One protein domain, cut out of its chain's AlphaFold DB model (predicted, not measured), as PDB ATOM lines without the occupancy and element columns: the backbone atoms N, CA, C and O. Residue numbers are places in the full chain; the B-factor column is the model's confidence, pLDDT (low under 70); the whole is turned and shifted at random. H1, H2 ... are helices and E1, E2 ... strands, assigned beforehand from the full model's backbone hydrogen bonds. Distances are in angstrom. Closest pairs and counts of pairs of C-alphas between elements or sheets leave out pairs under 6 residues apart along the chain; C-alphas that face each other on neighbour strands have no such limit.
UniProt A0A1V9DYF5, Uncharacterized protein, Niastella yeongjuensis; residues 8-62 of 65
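What this domain is: This is residues 8 to 62 of the 65 residues of an uncharacterized protein of Niastella yeongjuensis (UniProt A0A1V9DYF5). A long two-stranded hairpin, E2 and E3, makes the main slab, with the short strand E1 beside the last residues of E3, and one helix, H1, leads off from this small sheet as an arm. Residues 53 to 62, of which 53 to 60 belong to H1, stick out with no other part near them. The printed part has 55 residues with three named strands and one named helix, in the order E1, E2, E3, H1; the sheet runs E1, E3, E2 and is mixed, and the class is mixed, helices and strands. The whole is flat, spanning 32 by 32 by 17 A, and only just compact, close to loose, with a radius of gyration of the C-alphas of 12.1 A.

How they stand to each other: The first strand, E1, residues 13 to 15, is an edge strand and the parallel neighbour of E3, residues 33 to 40, at 12 degrees between their directions. C-alphas 14 and 39 face each other at 4.5 A, and N 14 and O 38 are within hydrogen-bond range at 2.9 A, as are N 40 and O 14 at 2.9 A. The other edge strand, E2, residues 23 to 30, is apart from E1. E2 and E3 form a hairpin, antiparallel at 165 degrees, in which C-alphas 40 and 23 face each other at 4.3 A. N 26 and O 37 are within hydrogen-bond range at 2.8 A, and N 33 and O 30 at 2.7 A. The helix H1, residues 46 to 60, is not on the sheet, with 3 pairs of C-alphas within 10 A, and it is apart from E1 and from E2. In H1 every O i to N i+4 pair is within hydrogen-bond range.

Where its parts are: E1 begins at C-alpha 13 at (123.347, 112.260, 221.148) and has three residues, Asp 13 to Ser 15. E2 runs from Ala 23 to Tyr 30 over 22.4 A, and E3 from Thr 33 to Tyr 40 over 23.0 A, ending at C-alpha 40 at (118.804, 112.852, 214.529). H1 runs from Leu 46 to Glu 60 over 21.2 A, ending at C-alpha 60 at (98.037, 118.412, 215.697).

The domain as a whole: The two C-alphas farthest apart are those of Thr 19 and Gly 32, at 35.6 A. Without the stretch that stands free, the body has 45 residues and spans 36 by 16 by 15 A. The links E2 to E3 and E3 to H1 are tight, the link E1 to E2 is short, and no link is long. The printed part, residues 8 to 62, has no cut. The mean pLDDT of the printed part is 89.6, and no printed residue is under 70.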
ATOM      1  N   ASP A   8     119.057 111.138 233.646       83.94
ATOM      2  CA  ASP A   8     120.437 110.689 233.834       83.94
ATOM      3  C   ASP A   8     120.807 109.569 232.855       83.94
ATOM      4  O   ASP A   8     121.921 109.543 232.339       83.94
ATOM      5  N   SER A   9     119.852 108.697 232.515       86.00
ATOM      6  CA  SER A   9     120.061 107.573 231.589       86.00
ATOM      7  C   SER A   9     120.034 107.947 230.103       86.00
ATOM      8  O   SER A   9     120.401 107.130 229.257       86.00
ATOM      9  N   LEU A  10     119.580 109.157 229.762       89.00
ATOM     10  CA  LEU A  10     119.514 109.604 228.372       89.00
ATOM     11  C   LEU A  10     120.915 109.909 227.840       89.00
ATOM     12  O   LEU A  10     121.762 110.445 228.556       89.00
ATOM     13  N   LYS A  11     121.171 109.589 226.575       91.38
ATOM     14  CA  LYS A  11     122.395 110.023 225.897       91.38
ATOM     15  C   LYS A  11     122.265 111.494 225.512       91.38
ATOM     16  O   LYS A  11     121.151 111.994 225.381       91.38
ATOM     17  N   ALA A  12     123.401 112.167 225.361       93.19
ATOM     18  CA  ALA A  12     123.437 113.510 224.791       93.19
ATOM     19  C   ALA A  12     123.161 113.481 223.280       93.19
ATOM     20  O   ALA A  12     122.563 114.409 222.763       93.19
ATOM     21  N   ASP A  13     123.512 112.387 222.595       94.56
ATOM     22  CA  ASP A  13     123.347 112.260 221.148       94.56
ATOM     23  C   ASP A  13     122.684 110.928 220.771       94.56
ATOM     24  O   ASP A  13     123.079 109.853 221.248       94.56
ATOM     25  N   TYR A  14     121.689 111.015 219.892       94.19
ATOM     26  CA  TYR A  14     121.040 109.909 219.190       94.19
ATOM     27  C   TYR A  14     121.099 110.188 217.688       94.19
ATOM     28  O   TYR A  14     120.939 111.332 217.261       94.19
ATOM     29  N   SER A  15     121.376 109.161 216.890       94.12
ATOM     30  CA  SER A  15     121.485 109.312 215.444       94.12
ATOM     31  C   SER A  15     121.329 107.975 214.739       94.12
ATOM     32  O   SER A  15     121.895 106.969 215.172       94.12
ATOM     33  N   ILE A  16     120.624 108.005 213.615       93.00
ATOM     34  CA  ILE A  16     120.505 106.893 212.675       93.00
ATOM     35  C   ILE A  16     121.452 107.071 211.487       93.00
ATOM     36  O   ILE A  16     121.759 108.190 211.078       93.00
ATOM     37  N   ASP A  17     121.867 105.956 210.889       94.12
ATOM     38  CA  ASP A  17     122.661 105.942 209.654       94.12
ATOM     39  C   ASP A  17     121.753 106.128 208.424       94.12
ATOM     40  O   ASP A  17     121.415 105.183 207.710       94.12
ATOM     41  N   ALA A  18     121.260 107.354 208.248       92.56
ATOM     42  CA  ALA A  18     120.421 107.775 207.130       92.56
ATOM     43  C   ALA A  18     120.664 109.260 206.803       92.56
ATOM     44  O   ALA A  18     121.330 109.969 207.556       92.56
ATOM     45  N   THR A  19     120.128 109.736 205.677       93.19
ATOM     46  CA  THR A  19     120.204 111.145 205.260       93.19
ATOM     47  C   THR A  19     118.817 111.771 205.171       93.19
ATOM     48  O   THR A  19     117.829 111.078 204.947       93.19
ATOM     49  N   ASP A  20     118.753 113.099 205.306       92.00
ATOM     50  CA  ASP A  20     117.528 113.906 205.177       92.00
ATOM     51  C   ASP A  20     116.413 113.590 206.192       92.00
ATOM     52  O   ASP A  20     115.240 113.905 205.982       92.00
ATOM     53  N   ASN A  21     116.776 113.012 207.336       92.81
ATOM     54  CA  ASN A  21     115.861 112.798 208.448       92.81
ATOM     55  C   ASN A  21     115.712 114.048 209.339       92.81
ATOM     56  O   ASN A  21     116.631 114.866 209.440       92.81
ATOM     57  N   PRO A  22     114.560 114.201 210.020       90.25
ATOM     58  CA  PRO A  22     114.343 115.293 210.962       90.25
ATOM     59  C   PRO A  22     115.264 115.172 212.179       90.25
ATOM     60  O   PRO A  22     115.539 114.070 212.649       90.25
ATOM     61  N   ALA A  23     115.683 116.313 212.721       92.00
ATOM     62  CA  ALA A  23     116.471 116.395 213.946       92.00
ATOM     63  C   ALA A  23     115.739 117.228 215.001       92.00
ATOM     64  O   ALA A  23     115.119 118.242 214.668       92.00
ATOM     65  N   ILE A  24     115.841 116.831 216.270       91.25
ATOM     66  CA  ILE A  24     115.313 117.599 217.404       91.25
ATOM     67  C   ILE A  24     116.423 117.850 218.418       91.25
ATOM     68  O   ILE A  24     117.164 116.946 218.794       91.25
ATOM     69  N   ASN A  25     116.486 119.094 218.891       93.56
ATOM     70  CA  ASN A  25     117.269 119.480 220.058       93.56
ATOM     71  C   ASN A  25     116.332 119.611 221.259       93.56
ATOM     72  O   ASN A  25     115.304 120.287 221.174       93.56
ATOM     73  N   ILE A  26     116.684 118.974 222.372       90.62
ATOM     74  CA  ILE A  26     115.881 118.946 223.595       90.62
ATOM     75  C   ILE A  26     116.725 119.479 224.731       90.62
ATOM     76  O   ILE A  26     117.815 118.981 224.996       90.62
ATOM     77  N   GLU A  27     116.167 120.437 225.453       92.31
ATOM     78  CA  GLU A  27     116.723 120.918 226.704       92.31
ATOM     79  C   GLU A  27     115.858 120.406 227.862       92.31
ATOM     80  O   GLU A  27     114.659 120.689 227.944       92.31
ATOM     81  N   ILE A  28     116.457 119.621 228.758       87.06
ATOM     82  CA  ILE A  28     115.798 119.085 229.949       87.06
ATOM     83  C   ILE A  28     116.433 119.723 231.178       87.06
ATOM     84  O   ILE A  28     117.583 119.446 231.523       87.06
ATOM     85  N   LYS A  29     115.648 120.530 231.892       90.00
ATOM     86  CA  LYS A  29     116.028 121.069 233.198       90.00
ATOM     87  C   LYS A  29     115.404 120.236 234.316       90.00
ATOM     88  O   LYS A  29     114.183 120.188 234.446       90.00
ATOM     89  N   TYR A  30     116.230 119.594 235.139       85.38
ATOM     90  CA  TYR A  30     115.785 118.714 236.225       85.38
ATOM     91  C   TYR A  30     116.740 118.798 237.417       85.38
ATOM     92  O   TYR A  30     117.946 118.869 237.230       85.38
ATOM     93  N   ASN A  31     116.229 118.809 238.654       86.69
ATOM     94  CA  ASN A  31     117.046 118.831 239.883       86.69
ATOM     95  C   ASN A  31     118.196 119.868 239.882       86.69
ATOM     96  O   ASN A  31     119.284 119.603 240.382       86.69
ATOM     97  N   GLY A  32     117.982 121.043 239.278       89.44
ATOM     98  CA  GLY A  32     119.013 122.081 239.130       89.44
ATOM     99  C   GLY A  32     120.065 121.818 238.041       89.44
ATOM    100  O   GLY A  32     120.890 122.688 237.785       89.44
ATOM    101  N   THR A  33     120.008 120.667 237.376       87.44
ATOM    102  CA  THR A  33     120.851 120.277 236.241       87.44
ATOM    103  C   THR A  33     120.177 120.632 234.920       87.44
ATOM    104  O   THR A  33     118.949 120.584 234.796       87.44
ATOM    105  N   LEU A  34     120.998 120.987 233.934       92.19
ATOM    106  CA  LEU A  34     120.609 121.163 232.544       92.19
ATOM    107  C   LEU A  34     121.202 120.023 231.719       92.19
ATOM    108  O   LEU A  34     122.393 119.740 231.843       92.19
ATOM    109  N   LYS A  35     120.384 119.377 230.892       89.44
ATOM    110  CA  LYS A  35     120.837 118.365 229.942       89.44
ATOM    111  C   LYS A  35     120.326 118.694 228.555       89.44
ATOM    112  O   LYS A  35     119.124 118.843 228.357       89.44
ATOM    113  N   GLU A  36     121.257 118.771 227.624       94.25
ATOM    114  CA  GLU A  36     120.993 118.997 226.213       94.25
ATOM    115  C   GLU A  36     121.096 117.660 225.479       94.25
ATOM    116  O   GLU A  36     121.980 116.847 225.770       94.25
ATOM    117  N   ILE A  37     120.142 117.406 224.588       93.94
ATOM    118  CA  ILE A  37     120.065 116.188 223.786       93.94
ATOM    119  C   ILE A  37     119.872 116.584 222.329       93.94
ATOM    120  O   ILE A  37     118.953 117.341 222.016       93.94
ATOM    121  N   HIS A  38     120.696 116.029 221.451       95.06
ATOM    122  CA  HIS A  38     120.524 116.059 220.010       95.06
ATOM    123  C   HIS A  38     120.029 114.692 219.528       95.06
ATOM    124  O   HIS A  38     120.625 113.660 219.837       95.06
ATOM    125  N   ASP A  39     118.921 114.663 218.792       94.12
ATOM    126  CA  ASP A  39     118.333 113.427 218.274       94.12
ATOM    127  C   ASP A  39     118.054 113.551 216.776       94.12
ATOM    128  O   ASP A  39     117.082 114.187 216.354       94.12
ATOM    129  N   TYR A  40     118.934 112.951 215.975       94.62
ATOM    130  CA  TYR A  40     118.804 112.852 214.529       94.62
ATOM    131  C   TYR A  40     118.023 111.589 214.146       94.62
ATOM    132  O   TYR A  40     118.443 110.463 214.408       94.62
ATOM    133  N   GLY A  41     116.875 111.774 213.497       92.00
ATOM    134  CA  GLY A  41     115.971 110.693 213.111       92.00
ATOM    135  C   GLY A  41     114.909 110.336 214.146       92.00
ATOM    136  O   GLY A  41     114.165 109.384 213.916       92.00
ATOM    137  N   LEU A  42     114.794 111.100 215.241       88.81
ATOM    138  CA  LEU A  42     113.822 110.864 216.323       88.81
ATOM    139  C   LEU A  42     113.944 109.454 216.917       88.81
ATOM    140  O   LEU A  42     112.955 108.836 217.331       88.81
ATOM    141  N   GLU A  43     115.165 108.921 216.924       89.44
ATOM    142  CA  GLU A  43     115.422 107.564 217.367       89.44
ATOM    143  C   GLU A  43     115.253 107.473 218.877       89.44
ATOM    144  O   GLU A  43     114.557 106.576 219.341       89.44
ATOM    145  N   GLY A  44     115.845 108.392 219.636       84.50
ATOM    146  CA  GLY A  44     115.705 108.521 221.083       84.50
ATOM    147  C   GLY A  44     115.774 107.224 221.904       84.50
ATOM    148  O   GLY A  44     116.180 106.143 221.481       84.50
ATOM    149  N   SER A  45     115.340 107.329 223.156       84.94
ATOM    150  CA  SER A  45     114.951 106.184 223.985       84.94
ATOM    151  C   SER A  45     113.445 105.922 223.869       84.94
ATOM    152  O   SER A  45     112.696 106.763 223.374       84.94
ATOM    153  N   LEU A  46     112.954 104.794 224.400       84.94
ATOM    154  CA  LEU A  46     111.507 104.530 224.465       84.94
ATOM    155  C   LEU A  46     110.734 105.680 225.140       84.94
ATOM    156  O   LEU A  46     109.649 106.044 224.689       84.94
ATOM    157  N   GLY A  47     111.303 106.267 226.197       84.06
ATOM    158  CA  GLY A  47     110.718 107.420 226.882       84.06
ATOM    159  C   GLY A  47     110.688 108.674 226.006       84.06
ATOM    160  O   GLY A  47     109.662 109.350 225.957       84.06
ATOM    161  N   LEU A  48     111.774 108.951 225.275       87.75
ATOM    162  CA  LEU A  48     111.846 110.081 224.340       87.75
ATOM    163  C   LEU A  48     110.850 109.930 223.184       87.75
ATOM    164  O   LEU A  48     110.106 110.865 222.914       87.75
ATOM    165  N   ARG A  49     110.720 108.736 222.590       88.19
ATOM    166  CA  ARG A  49     109.715 108.476 221.541       88.19
ATOM    167  C   ARG A  49     108.286 108.727 222.022       88.19
ATOM    168  O   ARG A  49     107.480 109.313 221.304       88.19
ATOM    169  N   GLN A  50     107.960 108.307 223.247       87.62
ATOM    170  CA  GLN A  50     106.645 108.590 223.834       87.62
ATOM    171  C   GLN A  50     106.434 110.088 224.079       87.62
ATOM    172  O   GLN A  50     105.323 110.585 223.885       87.62
ATOM    173  N   PHE A  51     107.483 110.802 224.492       86.38
ATOM    174  CA  PHE A  51     107.444 112.251 224.647       86.38
ATOM    175  C   PHE A  51     107.204 112.953 223.302       86.38
ATOM    176  O   PHE A  51     106.277 113.756 223.219       86.38
ATOM    177  N   TYR A  52     107.940 112.593 222.244       88.25
ATOM    178  CA  TYR A  52     107.751 113.150 220.895       88.25
ATOM    179  C   TYR A  52     106.320 112.961 220.404       88.25
ATOM    180  O   TYR A  52     105.665 113.937 220.057       88.25
ATOM    181  N   SER A  53     105.785 111.739 220.505       88.31
ATOM    182  CA  SER A  53     104.408 111.448 220.090       88.31
ATOM    183  C   SER A  53     103.367 112.280 220.851       88.31
ATOM    184  O   SER A  53     102.324 112.634 220.302       88.31
ATOM    185  N   LEU A  54     103.618 112.602 222.123       87.31
ATOM    186  CA  LEU A  54     102.732 113.480 222.884       87.31
ATOM    187  C   LEU A  54     102.820 114.930 222.398       87.31
ATOM    188  O   LEU A  54     101.780 115.574 222.265       87.31
ATOM    189  N   ILE A  55     104.025 115.436 222.121       85.88
ATOM    190  CA  ILE A  55     104.211 116.782 221.561       85.88
ATOM    191  C   ILE A  55     103.553 116.893 220.182       85.88
ATOM    192  O   ILE A  55     102.797 117.833 219.960       85.88
ATOM    193  N   GLU A  56     103.756 115.917 219.298       87.75
ATOM    194  CA  GLU A  56     103.113 115.860 217.978       87.75
ATOM    195  C   GLU A  56     101.590 115.919 218.102       87.75
ATOM    196  O   GLU A  56     100.951 116.784 217.507       87.75
ATOM    197  N   LYS A  57     101.002 115.099 218.982       89.31
ATOM    198  CA  LYS A  57      99.556 115.137 219.251       89.31
ATOM    199  C   LYS A  57      99.089 116.487 219.776       89.31
ATOM    200  O   LYS A  57      97.979 116.906 219.455       89.31
ATOM    201  N   LEU A  58      99.872 117.153 220.622       86.62
ATOM    202  CA  LEU A  58      99.525 118.493 221.090       86.62
ATOM    203  C   LEU A  58      99.522 119.487 219.931       86.62
ATOM    204  O   LEU A  58      98.588 120.273 219.843       86.62
ATOM    205  N   VAL A  59     100.517 119.433 219.043       86.06
ATOM    206  CA  VAL A  59     100.612 120.299 217.858       86.06
ATOM    207  C   VAL A  59      99.451 120.055 216.890       86.06
ATOM    208  O   VAL A  59      98.827 121.013 216.435       86.06
ATOM    209  N   GLU A  60      99.121 118.795 216.612       88.31
ATOM    210  CA  GLU A  60      98.037 118.412 215.697       88.31
ATOM    211  C   GLU A  60      96.651 118.808 216.215       88.31
ATOM    212  O   GLU A  60      95.787 119.227 215.447       88.31
ATOM    213  N   ASN A  61      96.429 118.698 217.527       87.81
ATOM    214  CA  ASN A  61      95.140 119.026 218.135       87.81
ATOM    215  C   ASN A  61      94.944 120.534 218.367       87.81
ATOM    216  O   ASN A  61      93.888 120.953 218.855       87.81
ATOM    217  N   GLN A  62      95.929 121.366 218.022       80.38
ATOM    218  CA  GLN A  62      95.789 122.818 218.073       80.38
ATOM    219  C   GLN A  62      94.924 123.292 216.905       80.38
ATOM    220  O   GLN A  62      95.196 123.027 215.735       80.38
TER     221      GLN A  62